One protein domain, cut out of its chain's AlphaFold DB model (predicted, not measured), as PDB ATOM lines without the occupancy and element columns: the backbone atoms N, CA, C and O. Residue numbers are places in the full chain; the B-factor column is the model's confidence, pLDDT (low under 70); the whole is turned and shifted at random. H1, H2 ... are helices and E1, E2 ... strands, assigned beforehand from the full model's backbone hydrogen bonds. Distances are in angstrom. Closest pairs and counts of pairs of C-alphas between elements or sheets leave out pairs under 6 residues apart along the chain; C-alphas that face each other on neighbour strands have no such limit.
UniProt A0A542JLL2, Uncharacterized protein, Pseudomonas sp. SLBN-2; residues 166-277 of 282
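What this domain is: This is residues 166 to 277 of the 282 residues of an uncharacterized protein of Pseudomonas sp. SLBN-2 (UniProt A0A542JLL2). A twisted, curled sheet of five strands and a small sheet of three strands form a sandwich, with edge strands E2 and E3 meeting along one side and E6 and E8 along the other. The long helix H1 lies slantwise over the other face of the large sheet. The printed part has 112 residues, with eight named strands, E1 to E8, and then one named helix, H1; the class is mixed, helices and strands. The large sheet runs E3, E4, E1, E7, E8 and is mixed, while the small one runs E2, E5, E6 and is antiparallel. The whole is compact, with a radius of gyration of the C-alphas of 13.8 A and spans of 38 by 34 by 26 A.

Where its parts are: E1, residues 166 to 173, begins at C-alpha 166, (-13.118, -47.881, -15.960), and is 22.4 A long. E2 is residues 185 to 188, E3 195 to 199, E4 202 to 207, E5 215 to 218 and E6 225 to 227. E7, residues 232 to 243, is 30.4 A long and bends by 56 degrees at residue 235. E8, residues 246 to 256, is 30.3 A long. H1, residues 259 to 277, is 27.9 A long and ends at C-alpha 277, (-25.170, -44.811, 6.250).

How they stand to each other: In the large sheet E1 is parallel to E7 at 21 degrees, with N 168 and O 234 3.0 A apart, within hydrogen-bond range. On its other side E1 is antiparallel to E4, with N 167 and O 205 at 2.8 A. E3 and E4 form a hairpin, with N 197 and O 204 at 2.8 A, and E7 and E8 another, with N 239 and O 250 at 2.8 A. In the small sheet E2 and E5 are antiparallel, with N 187 and O 216 at 3.0 A, and E5 and E6 form a hairpin, with N 217 and O 225 at 2.9 A. The sheets make a sandwich, two sheets face to face, their facing parts 8.3 A centre to centre. E2 and E3 touch, the closest C-alphas being those of Arg 187 and Ala 196, 6.1 A apart. E6 and E8 touch, the closest C-alphas being those of Leu 225 and Asn 249, 5.8 A apart. H1 and the large sheet make two layers, a helix on one face of a sheet, at a height of 8.4 A over the sheet. On the local plane H1 stands at 40 degrees to E1, slantwise to the strands. H1 touches E4, the closest C-alphas being those of Ser 204 and Arg 266, 5.8 A apart. In H1 every O i to N i+4 pair is within hydrogen-bond range.

The domain as a whole: The C-alphas farthest apart, those of Asp 244 and Ala 260, are 40.2 A from each other. The printed part has no cut, and its one long link joins E1 to E2 with 11 residues. The mean pLDDT of the printed part is 84.9; residues 177 to 182, 210 to 211 and 273 to 277 are under 70.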
ATOM      1  N   GLY A 166     -12.809 -48.456 -17.261       92.50
ATOM      2  CA  GLY A 166     -13.118 -47.881 -15.960       92.50
ATOM      3  C   GLY A 166     -14.004 -46.659 -16.141       92.50
ATOM      4  O   GLY A 166     -13.620 -45.735 -16.852       92.50
ATOM      5  N   LEU A 167     -15.171 -46.650 -15.511       94.19
ATOM      6  CA  LEU A 167     -16.094 -45.521 -15.510       94.19
ATOM      7  C   LEU A 167     -16.311 -45.089 -14.066       94.19
ATOM      8  O   LEU A 167     -16.617 -45.922 -13.216       94.19
ATOM      9  N   VAL A 168     -16.140 -43.809 -13.778       94.44
ATOM     10  CA  VAL A 168     -16.519 -43.208 -12.499       94.44
ATOM     11  C   VAL A 168     -17.316 -41.953 -12.788       94.44
ATOM     12  O   VAL A 168     -17.051 -41.275 -13.779       94.44
ATOM     13  N   GLY A 169     -18.326 -41.658 -11.987       92.75
ATOM     14  CA  GLY A 169     -19.203 -40.558 -12.327       92.75
ATOM     15  C   GLY A 169     -20.212 -40.209 -11.265       92.75
ATOM     16  O   GLY A 169     -20.500 -41.009 -10.379       92.75
ATOM     17  N   ASP A 170     -20.770 -39.017 -11.411       91.44
ATOM     18  CA  ASP A 170     -21.915 -38.567 -10.638       91.44
ATOM     19  C   ASP A 170     -23.179 -38.608 -11.517       91.44
ATOM     20  O   ASP A 170     -23.145 -38.401 -12.736       91.44
ATOM     21  N   ILE A 171     -24.303 -38.880 -10.872       89.75
ATOM     22  CA  ILE A 171     -25.646 -38.961 -11.426       89.75
ATOM     23  C   ILE A 171     -26.399 -37.733 -10.927       89.75
ATOM     24  O   ILE A 171     -26.575 -37.534  -9.726       89.75
ATOM     25  N   GLN A 172     -26.840 -36.898 -11.856       88.88
ATOM     26  CA  GLN A 172     -27.649 -35.722 -11.570       88.88
ATOM     27  C   GLN A 172     -29.085 -35.983 -11.994       88.88
ATOM     28  O   GLN A 172     -29.351 -36.292 -13.154       88.88
ATOM     29  N   ASP A 173     -30.008 -35.843 -11.049       86.25
ATOM     30  CA  ASP A 173     -31.437 -35.892 -11.331       86.25
ATOM     31  C   ASP A 173     -31.946 -34.481 -11.636       86.25
ATOM     32  O   ASP A 173     -31.932 -33.602 -10.775       86.25
ATOM     33  N   LEU A 174     -32.340 -34.260 -12.887       84.88
ATOM     34  CA  LEU A 174     -32.852 -32.992 -13.408       84.88
ATOM     35  C   LEU A 174     -34.365 -33.037 -13.656       84.88
ATOM     36  O   LEU A 174     -34.920 -32.131 -14.276       84.88
ATOM     37  N   ARG A 175     -35.048 -34.104 -13.226       81.88
ATOM     38  CA  ARG A 175     -36.493 -34.259 -13.413       81.88
ATOM     39  C   ARG A 175     -37.250 -33.333 -12.459       81.88
ATOM     40  O   ARG A 175     -36.885 -33.203 -11.295       81.88
ATOM     41  N   GLU A 176     -38.352 -32.748 -12.928       71.44
ATOM     42  CA  GLU A 176     -39.198 -31.852 -12.113       71.44
ATOM     43  C   GLU A 176     -39.821 -32.559 -10.897       71.44
ATOM     44  O   GLU A 176     -40.057 -31.942  -9.859       71.44
ATOM     45  N   ALA A 177     -40.054 -33.868 -11.011       66.25
ATOM     46  CA  ALA A 177     -40.432 -34.737  -9.909       66.25
ATOM     47  C   ALA A 177     -39.691 -36.072 -10.043       66.25
ATOM     48  O   ALA A 177     -39.961 -36.852 -10.963       66.25
ATOM     49  N   ALA A 178     -38.763 -36.340  -9.124       61.44
ATOM     50  CA  ALA A 178     -38.143 -37.652  -9.009       61.44
ATOM     51  C   ALA A 178     -39.223 -38.696  -8.647       61.44
ATOM     52  O   ALA A 178     -40.071 -38.425  -7.786       61.44
ATOM     53  N   PRO A 179     -39.238 -39.881  -9.282       62.06
ATOM     54  CA  PRO A 179     -40.150 -40.955  -8.912       62.06
ATOM     55  C   PRO A 179     -40.038 -41.270  -7.418       62.06
ATOM     56  O   PRO A 179     -38.939 -41.389  -6.884       62.06
ATOM     57  N   VAL A 180     -41.180 -41.460  -6.744       56.03
ATOM     58  CA  VAL A 180     -41.230 -41.756  -5.295       56.03
ATOM     59  C   VAL A 180     -40.390 -42.995  -4.949       56.03
ATOM     60  O   VAL A 180     -39.904 -43.114  -3.826       56.03
ATOM     61  N   HIS A 181     -40.215 -43.920  -5.900       59.66
ATOM     62  CA  HIS A 181     -39.328 -45.084  -5.817       59.66
ATOM     63  C   HIS A 181     -38.416 -45.112  -7.053       59.66
ATOM     64  O   HIS A 181     -38.751 -45.697  -8.088       59.66
ATOM     65  N   GLU A 182     -37.268 -44.449  -6.963       69.88
ATOM     66  CA  GLU A 182     -36.236 -44.541  -7.992       69.88
ATOM     67  C   GLU A 182     -35.462 -45.854  -7.829       69.88
ATOM     68  O   GLU A 182     -34.896 -46.129  -6.771       69.88
ATOM     69  N   THR A 183     -35.420 -46.668  -8.885       73.12
ATOM     70  CA  THR A 183     -34.552 -47.854  -8.929       73.12
ATOM     71  C   THR A 183     -33.418 -47.597  -9.902       73.12
ATOM     72  O   THR A 183     -33.532 -47.862 -11.097       73.12
ATOM     73  N   LEU A 184     -32.318 -47.047  -9.382       85.62
ATOM     74  CA  LEU A 184     -31.082 -46.968 -10.146       85.62
ATOM     75  C   LEU A 184     -30.424 -48.343 -10.162       85.62
ATOM     76  O   LEU A 184     -30.121 -48.928  -9.124       85.62
ATOM     77  N   GLY A 185     -30.234 -48.863 -11.366       87.88
ATOM     78  CA  GLY A 185     -29.531 -50.109 -11.611       87.88
ATOM     79  C   GLY A 185     -28.268 -49.832 -12.402       87.88
ATOM     80  O   GLY A 185     -28.270 -49.026 -13.330       87.88
ATOM     81  N   LEU A 186     -27.194 -50.521 -12.035       90.50
ATOM     82  CA  LEU A 186     -25.935 -50.467 -12.752       90.50
ATOM     83  C   LEU A 186     -25.436 -51.889 -12.964       90.50
ATOM     84  O   LEU A 186     -25.202 -52.616 -11.999       90.50
ATOM     85  N   ARG A 187     -25.301 -52.307 -14.222       91.56
ATOM     86  CA  ARG A 187     -24.858 -53.667 -14.542       91.56
ATOM     87  C   ARG A 187     -24.003 -53.706 -15.789       91.56
ATOM     88  O   ARG A 187     -24.261 -53.001 -16.760       91.56
ATOM     89  N   TRP A 188     -23.017 -54.587 -15.791       91.25
ATOM     90  CA  TRP A 188     -22.331 -54.950 -17.020       91.25
ATOM     91  C   TRP A 188     -23.237 -55.825 -17.884       91.25
ATOM     92  O   TRP A 188     -23.934 -56.704 -17.376       91.25
ATOM     93  N   SER A 189     -23.180 -55.610 -19.197       89.00
ATOM     94  CA  SER A 189     -23.749 -56.504 -20.218       89.00
ATOM     95  C   SER A 189     -23.395 -57.977 -19.983       89.00
ATOM     96  O   SER A 189     -24.240 -58.848 -20.183       89.00
ATOM     97  N   ASN A 190     -22.185 -58.251 -19.482       84.50
ATOM     98  CA  ASN A 190     -21.831 -59.533 -18.889       84.50
ATOM     99  C   ASN A 190     -21.362 -59.356 -17.427       84.50
ATOM    100  O   ASN A 190     -20.229 -58.928 -17.196       84.50
ATOM    101  N   PRO A 191     -22.190 -59.715 -16.429       79.75
ATOM    102  CA  PRO A 191     -21.893 -59.466 -15.018       79.75
ATOM    103  C   PRO A 191     -20.736 -60.308 -14.460       79.75
ATOM    104  O   PRO A 191     -20.256 -60.025 -13.369       79.75
ATOM    105  N   GLN A 192     -20.267 -61.336 -15.177       80.94
ATOM    106  CA  GLN A 192     -19.160 -62.189 -14.719       80.94
ATOM    107  C   GLN A 192     -17.784 -61.525 -14.851       80.94
ATOM    108  O   GLN A 192     -16.814 -61.995 -14.263       80.94
ATOM    109  N   TYR A 193     -17.687 -60.453 -15.638       78.19
ATOM    110  CA  TYR A 193     -16.411 -59.916 -16.105       78.19
ATOM    111  C   TYR A 193     -16.204 -58.442 -15.763       78.19
ATOM    112  O   TYR A 193     -15.345 -57.797 -16.361       78.19
ATOM    113  N   GLY A 194     -16.963 -57.906 -14.814       85.06
ATOM    114  CA  GLY A 194     -16.795 -56.535 -14.365       85.06
ATOM    115  C   GLY A 194     -17.461 -56.288 -13.022       85.06
ATOM    116  O   GLY A 194     -18.435 -56.935 -12.649       85.06
ATOM    117  N   GLU A 195     -16.926 -55.316 -12.303       90.81
ATOM    118  CA  GLU A 195     -17.480 -54.817 -11.052       90.81
ATOM    119  C   GLU A 195     -18.232 -53.523 -11.350       90.81
ATOM    120  O   GLU A 195     -17.733 -52.681 -12.100       90.81
ATOM    121  N   ALA A 196     -19.430 -53.363 -10.803       91.50
ATOM    122  CA  ALA A 196     -20.221 -52.147 -10.926       91.50
ATOM    123  C   ALA A 196     -20.852 -51.842  -9.571       91.50
ATOM    124  O   ALA A 196     -21.419 -52.721  -8.925       91.50
ATOM    125  N   GLU A 197     -20.717 -50.602  -9.137       90.69
ATOM    126  CA  GLU A 197     -21.195 -50.118  -7.854       90.69
ATOM    127  C   GLU A 197     -21.857 -48.762  -8.056       90.69
ATOM    128  O   GLU A 197     -21.338 -47.906  -8.774       90.69
ATOM    129  N   ILE A 198     -22.985 -48.568  -7.387       89.19
ATOM    130  CA  ILE A 198     -23.693 -47.299  -7.312       89.19
ATOM    131  C   ILE A 198     -23.945 -46.987  -5.841       89.19
ATOM    132  O   ILE A 198     -24.380 -47.851  -5.080       89.19
ATOM    133  N   HIS A 199     -23.612 -45.766  -5.449       87.00
ATOM    134  CA  HIS A 199     -23.630 -45.278  -4.082       87.00
ATOM    135  C   HIS A 199     -24.227 -43.873  -4.082       87.00
ATOM    136  O   HIS A 199     -23.569 -42.921  -4.502       87.00
ATOM    137  N   ASP A 200     -25.472 -43.751  -3.627       82.75
ATOM    138  CA  ASP A 200     -26.265 -42.522  -3.712       82.75
ATOM    139  C   ASP A 200     -26.292 -41.965  -5.148       82.75
ATOM    140  O   ASP A 200     -26.863 -42.573  -6.054       82.75
ATOM    141  N   ASN A 201     -25.653 -40.817  -5.363       86.25
ATOM    142  CA  ASN A 201     -25.546 -40.144  -6.649       86.25
ATOM    143  C   ASN A 201     -24.204 -40.385  -7.349       86.25
ATOM    144  O   ASN A 201     -23.929 -39.725  -8.337       86.25
ATOM    145  N   CYS A 202     -23.356 -41.283  -6.858       90.50
ATOM    146  CA  CYS A 202     -22.069 -41.594  -7.464       90.50
ATOM    147  C   CYS A 202     -22.031 -43.051  -7.923       90.50
ATOM    148  O   CYS A 202     -22.593 -43.938  -7.282       90.50
ATOM    149  N   PHE A 203     -21.343 -43.332  -9.025       93.12
ATOM    150  CA  PHE A 203     -21.113 -44.691  -9.483       93.12
ATOM    151  C   PHE A 203     -19.660 -44.937  -9.856       93.12
ATOM    152  O   PHE A 203     -18.909 -44.035 -10.229       93.12
ATOM    153  N   SER A 204     -19.271 -46.204  -9.787       94.12
ATOM    154  CA  SER A 204     -18.007 -46.677 -10.327       94.12
ATOM    155  C   SER A 204     -18.191 -48.045 -10.958       94.12
ATOM    156  O   SER A 204     -18.894 -48.900 -10.426       94.12
ATOM    157  N   ALA A 205     -17.542 -48.273 -12.086       93.25
ATOM    158  CA  ALA A 205     -17.544 -49.553 -12.758       93.25
ATOM    159  C   ALA A 205     -16.167 -49.833 -13.348       93.25
ATOM    160  O   ALA A 205     -15.487 -48.932 -13.836       93.25
ATOM    161  N   PHE A 206     -15.748 -51.090 -13.304       92.94
ATOM    162  CA  PHE A 206     -14.488 -51.542 -13.868       92.94
ATOM    163  C   PHE A 206     -14.654 -52.899 -14.549       92.94
ATOM    164  O   PHE A 206     -15.149 -53.840 -13.934       92.94
ATOM    165  N   SER A 207     -14.189 -53.011 -15.791       89.81
ATOM    166  CA  SER A 207     -14.145 -54.264 -16.545       89.81
ATOM    167  C   SER A 207     -12.763 -54.466 -17.184       89.81
ATOM    168  O   SER A 207     -12.322 -53.614 -17.964       89.81
ATOM    169  N   PRO A 208     -12.060 -55.576 -16.882       84.12
ATOM    170  CA  PRO A 208     -10.806 -55.947 -17.538       84.12
ATOM    171  C   PRO A 208     -10.986 -56.657 -18.895       84.12
ATOM    172  O   PRO A 208      -9.992 -56.944 -19.554       84.12
ATOM    173  N   LEU A 209     -12.220 -56.977 -19.311       73.44
ATOM    174  CA  LEU A 209     -12.532 -57.667 -20.575       73.44
ATOM    175  C   LEU A 209     -13.505 -56.831 -21.418       73.44
ATOM    176  O   LEU A 209     -14.608 -57.257 -21.752       73.44
ATOM    177  N   SER A 210     -13.094 -55.613 -21.759       66.25
ATOM    178  CA  SER A 210     -13.996 -54.569 -22.253       66.25
ATOM    179  C   SER A 210     -14.326 -54.604 -23.752       66.25
ATOM    180  O   SER A 210     -15.142 -53.808 -24.203       66.25
ATOM    181  N   ARG A 211     -13.740 -55.517 -24.545       67.00
ATOM    182  CA  ARG A 211     -13.857 -55.497 -26.023       67.00
ATOM    183  C   ARG A 211     -15.299 -55.569 -26.553       67.00
ATOM    184  O   ARG A 211     -15.567 -54.999 -27.610       67.00
ATOM    185  N   GLU A 212     -16.194 -56.206 -25.803       72.88
ATOM    186  CA  GLU A 212     -17.622 -56.384 -26.131       72.88
ATOM    187  C   GLU A 212     -18.542 -56.026 -24.952       72.88
ATOM    188  O   GLU A 212     -19.713 -56.394 -24.935       72.88
ATOM    189  N   GLN A 213     -18.012 -55.338 -23.936       80.12
ATOM    190  CA  GLN A 213     -18.792 -54.990 -22.755       80.12
ATOM    191  C   GLN A 213     -19.191 -53.525 -22.759       80.12
ATOM    192  O   GLN A 213     -18.358 -52.628 -22.870       80.12
ATOM    193  N   HIS A 214     -20.472 -53.290 -22.511       88.69
ATOM    194  CA  HIS A 214     -20.983 -52.002 -22.067       88.69
ATOM    195  C   HIS A 214     -21.575 -52.099 -20.663       88.69
ATOM    196  O   HIS A 214     -22.082 -53.149 -20.249       88.69
ATOM    197  N   LEU A 215     -21.491 -50.988 -19.940       91.31
ATOM    198  CA  LEU A 215     -22.198 -50.726 -18.698       91.31
ATOM    199  C   LEU A 215     -23.598 -50.223 -19.046       91.31
ATOM    200  O   LEU A 215     -23.741 -49.296 -19.840       91.31
ATOM    201  N   GLU A 216     -24.621 -50.833 -18.464       93.38
ATOM    202  CA  GLU A 216     -26.005 -50.381 -18.546       93.38
ATOM    203  C   GLU A 216     -26.375 -49.673 -17.249       93.38
ATOM    204  O   GLU A 216     -26.339 -50.283 -16.176       93.38
ATOM    205  N   LEU A 217     -26.747 -48.398 -17.365       91.69
ATOM    206  CA  LEU A 217     -27.401 -47.644 -16.305       91.69
ATOM    207  C   LEU A 217     -28.901 -47.602 -16.592       91.69
ATOM    208  O   LEU A 217     -29.334 -47.138 -17.647       91.69
ATOM    209  N   THR A 218     -29.692 -48.107 -15.653       90.50
ATOM    210  CA  THR A 218     -31.155 -48.128 -15.728       90.50
ATOM    211  C   THR A 218     -31.741 -47.219 -14.663       90.50
ATOM    212  O   THR A 218     -31.285 -47.236 -13.523       90.50
ATOM    213  N   SER A 219     -32.781 -46.479 -15.027       87.44
ATOM    214  CA  SER A 219     -33.574 -45.640 -14.129       87.44
ATOM    215  C   SER A 219     -35.062 -45.863 -14.408       87.44
ATOM    216  O   SER A 219     -35.437 -46.433 -15.440       87.44
ATOM    217  N   SER A 220     -35.926 -45.455 -13.480       82.00
ATOM    218  CA  SER A 220     -37.357 -45.755 -13.551       82.00
ATOM    219  C   SER A 220     -38.010 -45.112 -14.788       82.00
ATOM    220  O   SER A 220     -38.171 -43.896 -14.866       82.00
ATOM    221  N   GLY A 221     -38.432 -45.945 -15.747       78.88
ATOM    222  CA  GLY A 221     -39.221 -45.534 -16.917       78.88
ATOM    223  C   GLY A 221     -38.437 -44.942 -18.094       78.88
ATOM    224  O   GLY A 221     -39.066 -44.578 -19.086       78.88
ATOM    225  N   ALA A 222     -37.106 -44.859 -18.015       85.81
ATOM    226  CA  ALA A 222     -36.245 -44.441 -19.122       85.81
ATOM    227  C   ALA A 222     -35.600 -45.649 -19.818       85.81
ATOM    228  O   ALA A 222     -35.449 -46.724 -19.229       85.81
ATOM    229  N   GLU A 223     -35.166 -45.466 -21.066       89.06
ATOM    230  CA  GLU A 223     -34.336 -46.469 -21.735       89.06
ATOM    231  C   GLU A 223     -32.962 -46.614 -21.042       89.06
ATOM    232  O   GLU A 223     -32.425 -45.636 -20.502       89.06
ATOM    233  N   PRO A 224     -32.370 -47.826 -21.029       90.81
ATOM    234  CA  PRO A 224     -31.045 -48.036 -20.456       90.81
ATOM    235  C   PRO A 224     -29.971 -47.225 -21.187       90.81
ATOM    236  O   PRO A 224     -29.786 -47.371 -22.396       90.81
ATOM    237  N   LEU A 225     -29.198 -46.436 -20.443       91.56
ATOM    238  CA  LEU A 225     -28.013 -45.766 -20.969       91.56
ATOM    239  C   LEU A 225     -26.870 -46.780 -21.071       91.56
ATOM    240  O   LEU A 225     -26.468 -47.368 -20.065       91.56
ATOM    241  N   ARG A 226     -26.336 -46.983 -22.281       92.44
ATOM    242  CA  ARG A 226     -25.234 -47.918 -22.551       92.44
ATOM    243  C   ARG A 226     -23.912 -47.173 -22.710       92.44
ATOM    244  O   ARG A 226     -23.807 -46.269 -23.531       92.44
ATOM    245  N   MET A 227     -22.890 -47.586 -21.965       90.88
ATOM    246  CA  MET A 227     -21.552 -46.982 -21.989       90.88
ATOM    247  C   MET A 227     -20.482 -48.067 -22.154       90.88
ATOM    248  O   MET A 227     -20.243 -48.836 -21.226       90.88
ATOM    249  N   GLY A 228     -19.843 -48.156 -23.326       83.75
ATOM    250  CA  GLY A 228     -18.869 -49.226 -23.627       83.75
ATOM    251  C   GLY A 228     -17.562 -48.774 -24.282       83.75
ATOM    252  O   GLY A 228     -16.518 -49.371 -24.050       83.75
ATOM    253  N   ARG A 229     -17.577 -47.696 -25.072       80.88
ATOM    254  CA  ARG A 229     -16.401 -47.216 -25.821       80.88
ATOM    255  C   ARG A 229     -16.318 -45.693 -25.837       80.88
ATOM    256  O   ARG A 229     -17.369 -45.075 -25.670       80.88
ATOM    257  N   PRO A 230     -15.127 -45.086 -25.992       79.38
ATOM    258  CA  PRO A 230     -13.800 -45.715 -26.154       79.38
ATOM    259  C   PRO A 230     -13.274 -46.436 -24.892       79.38
ATOM    260  O   PRO A 230     -13.860 -46.327 -23.817       79.38
ATOM    261  N   LEU A 231     -12.217 -47.248 -25.021       86.25
ATOM    262  CA  LEU A 231     -11.625 -48.011 -23.906       86.25
ATOM    263  C   LEU A 231     -10.573 -47.196 -23.143       86.25
ATOM    264  O   LEU A 231      -9.819 -46.430 -23.738       86.25
ATOM    265  N   GLY A 232     -10.497 -47.397 -21.828       88.75
ATOM    266  CA  GLY A 232      -9.665 -46.620 -20.908       88.75
ATOM    267  C   GLY A 232     -10.393 -46.295 -19.604       88.75
ATOM    268  O   GLY A 232     -11.402 -46.921 -19.263       88.75
ATOM    269  N   TYR A 233      -9.878 -45.309 -18.876       91.44
ATOM    270  CA  TYR A 233     -10.485 -44.788 -17.654       91.44
ATOM    271  C   TYR A 233     -11.155 -43.448 -17.945       91.44
ATOM    272  O   TYR A 233     -10.537 -42.566 -18.540       91.44
ATOM    273  N   TYR A 234     -12.414 -43.300 -17.543       92.44
ATOM    274  CA  TYR A 234     -13.198 -42.105 -17.824       92.44
ATOM    275  C   TYR A 234     -13.973 -41.627 -16.604       92.44
ATOM    276  O   TYR A 234     -14.574 -42.427 -15.880       92.44
ATOM    277  N   ARG A 235     -14.014 -40.304 -16.457       93.94
ATOM    278  CA  ARG A 235     -15.012 -39.596 -15.665       93.94
ATOM    279  C   ARG A 235     -16.238 -39.345 -16.543       93.94
ATOM    280  O   ARG A 235     -16.095 -38.896 -17.682       93.94
ATOM    281  N   VAL A 236     -17.427 -39.660 -16.044       93.69
ATOM    282  CA  VAL A 236     -18.690 -39.520 -16.780       93.69
ATOM    283  C   VAL A 236     -19.707 -38.771 -15.934       93.69
ATOM    284  O   VAL A 236     -19.918 -39.108 -14.775       93.69
ATOM    285  N   GLN A 237     -20.378 -37.787 -16.519       92.81
ATOM    286  CA  GLN A 237     -21.531 -37.148 -15.891       92.81
ATOM    287  C   GLN A 237     -22.811 -37.704 -16.508       92.81
ATOM    288  O   GLN A 237     -23.017 -37.604 -17.720       92.81
ATOM    289  N   VAL A 238     -23.663 -38.301 -15.676       92.50
ATOM    290  CA  VAL A 238     -24.953 -38.852 -16.102       92.50
ATOM    291  C   VAL A 238     -26.063 -37.908 -15.667       92.50
ATOM    292  O   VAL A 238     -26.101 -37.472 -14.519       92.50
ATOM    293  N   GLN A 239     -26.985 -37.615 -16.577       91.50
ATOM    294  CA  GLN A 239     -28.188 -36.846 -16.297       91.50
ATOM    295  C   GLN A 239     -29.422 -37.723 -16.473       91.50
ATOM    296  O   GLN A 239     -29.647 -38.302 -17.541       91.50
ATOM    297  N   LEU A 240     -30.225 -37.785 -15.415       89.38
ATOM    298  CA  LEU A 240     -31.584 -38.305 -15.442       89.38
ATOM    299  C   LEU A 240     -32.491 -37.106 -15.703       89.38
ATOM    300  O   LEU A 240     -32.637 -36.236 -14.851       89.38
ATOM    301  N   GLY A 241     -33.038 -37.016 -16.905       87.62
ATOM    302  CA  GLY A 241     -33.840 -35.883 -17.346       87.62
ATOM    303  C   GLY A 241     -35.227 -36.298 -17.811       87.62
ATOM    304  O   GLY A 241     -35.663 -37.443 -17.653       87.62
ATOM    305  N   GLN A 242     -35.920 -35.340 -18.418       86.88
ATOM    306  CA  GLN A 242     -37.160 -35.568 -19.145       86.88
ATOM    307  C   GLN A 242     -37.074 -34.900 -20.513       86.88
ATOM    308  O   GLN A 242     -36.625 -33.763 -20.631       86.88
ATOM    309  N   TRP A 243     -37.524 -35.614 -21.539       81.56
ATOM    310  CA  TRP A 243     -37.685 -35.094 -22.890       81.56
ATOM    311  C   TRP A 243     -39.126 -35.335 -23.329       81.56
ATOM    312  O   TRP A 243     -39.607 -36.466 -23.257       81.56
ATOM    313  N   ASP A 244     -39.840 -34.277 -23.719       83.75
ATOM    314  CA  ASP A 244     -41.268 -34.332 -24.066       83.75
ATOM    315  C   ASP A 244     -42.131 -35.052 -23.003       83.75
ATOM    316  O   ASP A 244     -43.021 -35.849 -23.312       83.75
ATOM    317  N   GLY A 245     -41.831 -34.814 -21.719       79.31
ATOM    318  CA  GLY A 245     -42.526 -35.427 -20.578       79.31
ATOM    319  C   GLY A 245     -42.210 -36.910 -20.338       79.31
ATOM    320  O   GLY A 245     -42.826 -37.531 -19.471       79.31
ATOM    321  N   ARG A 246     -41.258 -37.500 -21.077       83.88
ATOM    322  CA  ARG A 246     -40.798 -38.884 -20.888       83.88
ATOM    323  C   ARG A 246     -39.435 -38.916 -20.191       83.88
ATOM    324  O   ARG A 246     -38.568 -38.127 -20.565       83.88
ATOM    325  N   PRO A 247     -39.210 -39.813 -19.211       85.75
ATOM    326  CA  PRO A 247     -37.895 -39.996 -18.602       85.75
ATOM    327  C   PRO A 247     -36.828 -40.334 -19.649       85.75
ATOM    328  O   PRO A 247     -37.057 -41.164 -20.529       85.75
ATOM    329  N   SER A 248     -35.660 -39.705 -19.542       87.19
ATOM    330  CA  SER A 248     -34.528 -39.927 -20.443       87.19
ATOM    331  C   SER A 248     -33.218 -39.952 -19.663       87.19
ATOM    332  O   SER A 248     -33.022 -39.150 -18.751       87.19
ATOM    333  N   ASN A 249     -32.320 -40.861 -20.038       89.06
ATOM    334  CA  ASN A 249     -30.979 -40.966 -19.475       89.06
ATOM    335  C   ASN A 249     -29.966 -40.523 -20.524       89.06
ATOM    336  O   ASN A 249     -29.976 -41.026 -21.647       89.06
ATOM    337  N   SER A 250     -29.057 -39.630 -20.152       88.69
ATOM    338  CA  SER A 250     -27.990 -39.184 -21.048       88.69
ATOM    339  C   SER A 250     -26.658 -39.078 -20.317       88.69
ATOM    340  O   SER A 250     -26.612 -38.790 -19.121       88.69
ATOM    341  N   ALA A 251     -25.566 -39.331 -21.035       87.38
ATOM    342  CA  ALA A 251     -24.227 -38.974 -20.592       87.38
ATOM    343  C   ALA A 251     -23.874 -37.626 -21.228       87.38
ATOM    344  O   ALA A 251     -23.792 -37.536 -22.452       87.38
ATOM    345  N   THR A 252     -23.704 -36.579 -20.422       78.56
ATOM    346  CA  THR A 252     -23.424 -35.226 -20.932       78.56
ATOM    347  C   THR A 252     -21.950 -34.961 -21.155       78.56
ATOM    348  O   THR A 252     -21.594 -34.170 -22.025       78.56
ATOM    349  N   SER A 253     -21.084 -35.620 -20.395       80.62
ATOM    350  CA  SER A 253     -19.645 -35.520 -20.581       80.62
ATOM    351  C   SER A 253     -18.985 -36.862 -20.324       80.62
ATOM    352  O   SER A 253     -19.385 -37.629 -19.444       80.62
ATOM    353  N   ARG A 254     -17.961 -37.142 -21.126       86.62
ATOM    354  CA  ARG A 254     -17.065 -38.269 -20.934       86.62
ATOM    355  C   ARG A 254     -15.641 -37.780 -21.116       86.62
ATOM    356  O   ARG A 254     -15.223 -37.476 -22.226       86.62
ATOM    357  N   GLN A 255     -14.912 -37.715 -20.015       89.38
ATOM    358  CA  GLN A 255     -13.555 -37.195 -19.965       89.38
ATOM    359  C   GLN A 255     -12.594 -38.334 -19.656       89.38
ATOM    360  O   GLN A 255     -12.809 -39.080 -18.701       89.38
ATOM    361  N   ARG A 256     -11.543 -38.496 -20.464       89.94
ATOM    362  CA  ARG A 256     -10.499 -39.483 -20.174       89.94
ATOM    363  C   ARG A 256      -9.668 -39.004 -18.984       89.94
ATOM    364  O   ARG A 256      -9.265 -37.847 -18.952       89.94
ATOM    365  N   ILE A 257      -9.417 -39.901 -18.037       91.69
ATOM    366  CA  ILE A 257      -8.639 -39.639 -16.819       91.69
ATOM    367  C   ILE A 257      -7.533 -40.680 -16.668       91.69
ATOM    368  O   ILE A 257      -7.586 -41.761 -17.263       91.69
ATOM    369  N   SER A 258      -6.535 -40.383 -15.842       89.25
ATOM    370  CA  SER A 258      -5.500 -41.361 -15.509       89.25
ATOM    371  C   SER A 258      -6.053 -42.519 -14.659       89.25
ATOM    372  O   SER A 258      -7.047 -42.399 -13.935       89.25
ATOM    373  N   ARG A 259      -5.355 -43.664 -14.664       90.50
ATOM    374  CA  ARG A 259      -5.681 -44.796 -13.775       90.50
ATOM    375  C   ARG A 259      -5.639 -44.401 -12.296       90.50
ATOM    376  O   ARG A 259      -6.465 -44.869 -11.512       90.50
ATOM    377  N   ALA A 260      -4.652 -43.597 -11.905       91.38
ATOM    378  CA  ALA A 260      -4.488 -43.159 -10.521       91.38
ATOM    379  C   ALA A 260      -5.685 -42.315 -10.067       91.38
ATOM    380  O   ALA A 260      -6.220 -42.528  -8.977       91.38
ATOM    381  N   GLU A 261      -6.147 -41.419 -10.935       93.56
ATOM    382  CA  GLU A 261      -7.320 -40.589 -10.695       93.56
ATOM    383  C   GLU A 261      -8.607 -41.412 -10.608       93.56
ATOM    384  O   GLU A 261      -9.355 -41.261  -9.640       93.56
ATOM    385  N   PHE A 262      -8.803 -42.370 -11.518       94.19
ATOM    386  CA  PHE A 262      -9.926 -43.307 -11.448       94.19
ATOM    387  C   PHE A 262      -9.977 -44.056 -10.109       94.19
ATOM    388  O   PHE A 262     -11.032 -44.142  -9.482       94.19
ATOM    389  N   LEU A 263      -8.843 -44.591  -9.644       94.38
ATOM    390  CA  LEU A 263      -8.782 -45.316  -8.370       94.38
ATOM    391  C   LEU A 263      -9.098 -44.404  -7.177       94.38
ATOM    392  O   LEU A 263      -9.825 -44.819  -6.271       94.38
ATOM    393  N   ARG A 264      -8.593 -43.164  -7.194       94.75
ATOM    394  CA  ARG A 264      -8.872 -42.148  -6.169       94.75
ATOM    395  C   ARG A 264     -10.364 -41.814  -6.111       94.75
ATOM    396  O   ARG A 264     -10.950 -41.831  -5.031       94.75
ATOM    397  N   GLU A 265     -10.989 -41.539  -7.253       94.12
ATOM    398  CA  GLU A 265     -12.416 -41.191  -7.322       94.12
ATOM    399  C   GLU A 265     -13.318 -42.368  -6.974       94.12
ATOM    400  O   GLU A 265     -14.268 -42.205  -6.211       94.12
ATOM    401  N   ARG A 266     -12.978 -43.580  -7.427       93.62
ATOM    402  CA  ARG A 266     -13.674 -44.806  -7.022       93.62
ATOM    403  C   ARG A 266     -13.677 -44.973  -5.501       93.62
ATOM    404  O   ARG A 266     -14.698 -45.330  -4.916       93.62
ATOM    405  N   GLN A 267     -12.548 -44.708  -4.844       92.44
ATOM    406  CA  GLN A 267     -12.463 -44.775  -3.387       92.44
ATOM    407  C   GLN A 267     -13.283 -43.666  -2.710       92.44
ATOM    408  O   GLN A 267     -13.979 -43.944  -1.734       92.44
ATOM    409  N   ALA A 268     -13.253 -42.440  -3.239       90.75
ATOM    410  CA  ALA A 268     -14.070 -41.336  -2.734       90.75
ATOM    411  C   ALA A 268     -15.577 -41.633  -2.849       90.75
ATOM    412  O   ALA A 268     -16.322 -41.392  -1.901       90.75
ATOM    413  N   CYS A 269     -16.007 -42.228  -3.965       89.25
ATOM    414  CA  CYS A 269     -17.379 -42.675  -4.206       89.25
ATOM    415  C   CYS A 269     -17.858 -43.650  -3.120       89.25
ATOM    416  O   CYS A 269     -18.886 -43.439  -2.479       89.25
ATOM    417  N   ARG A 270     -17.049 -44.677  -2.828       89.31
ATOM    418  CA  ARG A 270     -17.323 -45.650  -1.757       89.31
ATOM    419  C   ARG A 270     -17.342 -45.011  -0.365       89.31
ATOM    420  O   ARG A 270     -18.135 -45.409   0.483       89.31
ATOM    421  N   ALA A 271     -16.474 -44.030  -0.114       86.56
ATOM    422  CA  ALA A 271     -16.421 -43.334   1.170       86.56
ATOM    423  C   ALA A 271     -17.669 -42.468   1.421       86.56
ATOM    424  O   ALA A 271     -18.149 -42.423   2.554       86.56
ATOM    425  N   ARG A 272     -18.229 -41.831   0.379       77.88
ATOM    426  CA  ARG A 272     -19.507 -41.097   0.470       77.88
ATOM    427  C   ARG A 272     -20.649 -42.021   0.910       77.88
ATOM    428  O   ARG A 272     -21.382 -41.663   1.826       77.88
ATOM    429  N   ALA A 273     -20.705 -43.229   0.349       68.19
ATOM    430  CA  ALA A 273     -21.671 -44.264   0.727       68.19
ATOM    431  C   ALA A 273     -21.586 -44.650   2.214       68.19
ATOM    432  O   ALA A 273     -22.590 -44.809   2.901       68.19
ATOM    433  N   ALA A 274     -20.364 -44.805   2.733       63.00
ATOM    434  CA  ALA A 274     -20.158 -45.150   4.138       63.00
ATOM    435  C   ALA A 274     -20.597 -44.015   5.080       63.00
ATOM    436  O   ALA A 274     -21.129 -44.280   6.158       63.00
ATOM    437  N   ALA A 275     -20.409 -42.756   4.668       61.62
ATOM    438  CA  ALA A 275     -20.806 -41.589   5.445       61.62
ATOM    439  C   ALA A 275     -22.335 -41.425   5.520       61.62
ATOM    440  O   ALA A 275     -22.851 -41.186   6.614       61.62
ATOM    441  N   SER A 276     -23.063 -41.615   4.410       57.28
ATOM    442  CA  SER A 276     -24.532 -41.493   4.366       57.28
ATOM    443  C   SER A 276     -25.254 -42.558   5.201       57.28
ATOM    444  O   SER A 276     -26.295 -42.276   5.789       57.28
ATOM    445  N   VAL A 277     -24.664 -43.749   5.356       57.44
ATOM    446  CA  VAL A 277     -25.170 -44.811   6.250       57.44
ATOM    447  C   VAL A 277     -24.896 -44.517   7.736       57.44
ATOM    448  O   VAL A 277     -25.614 -45.008   8.604       57.44
TER     449      VAL A 277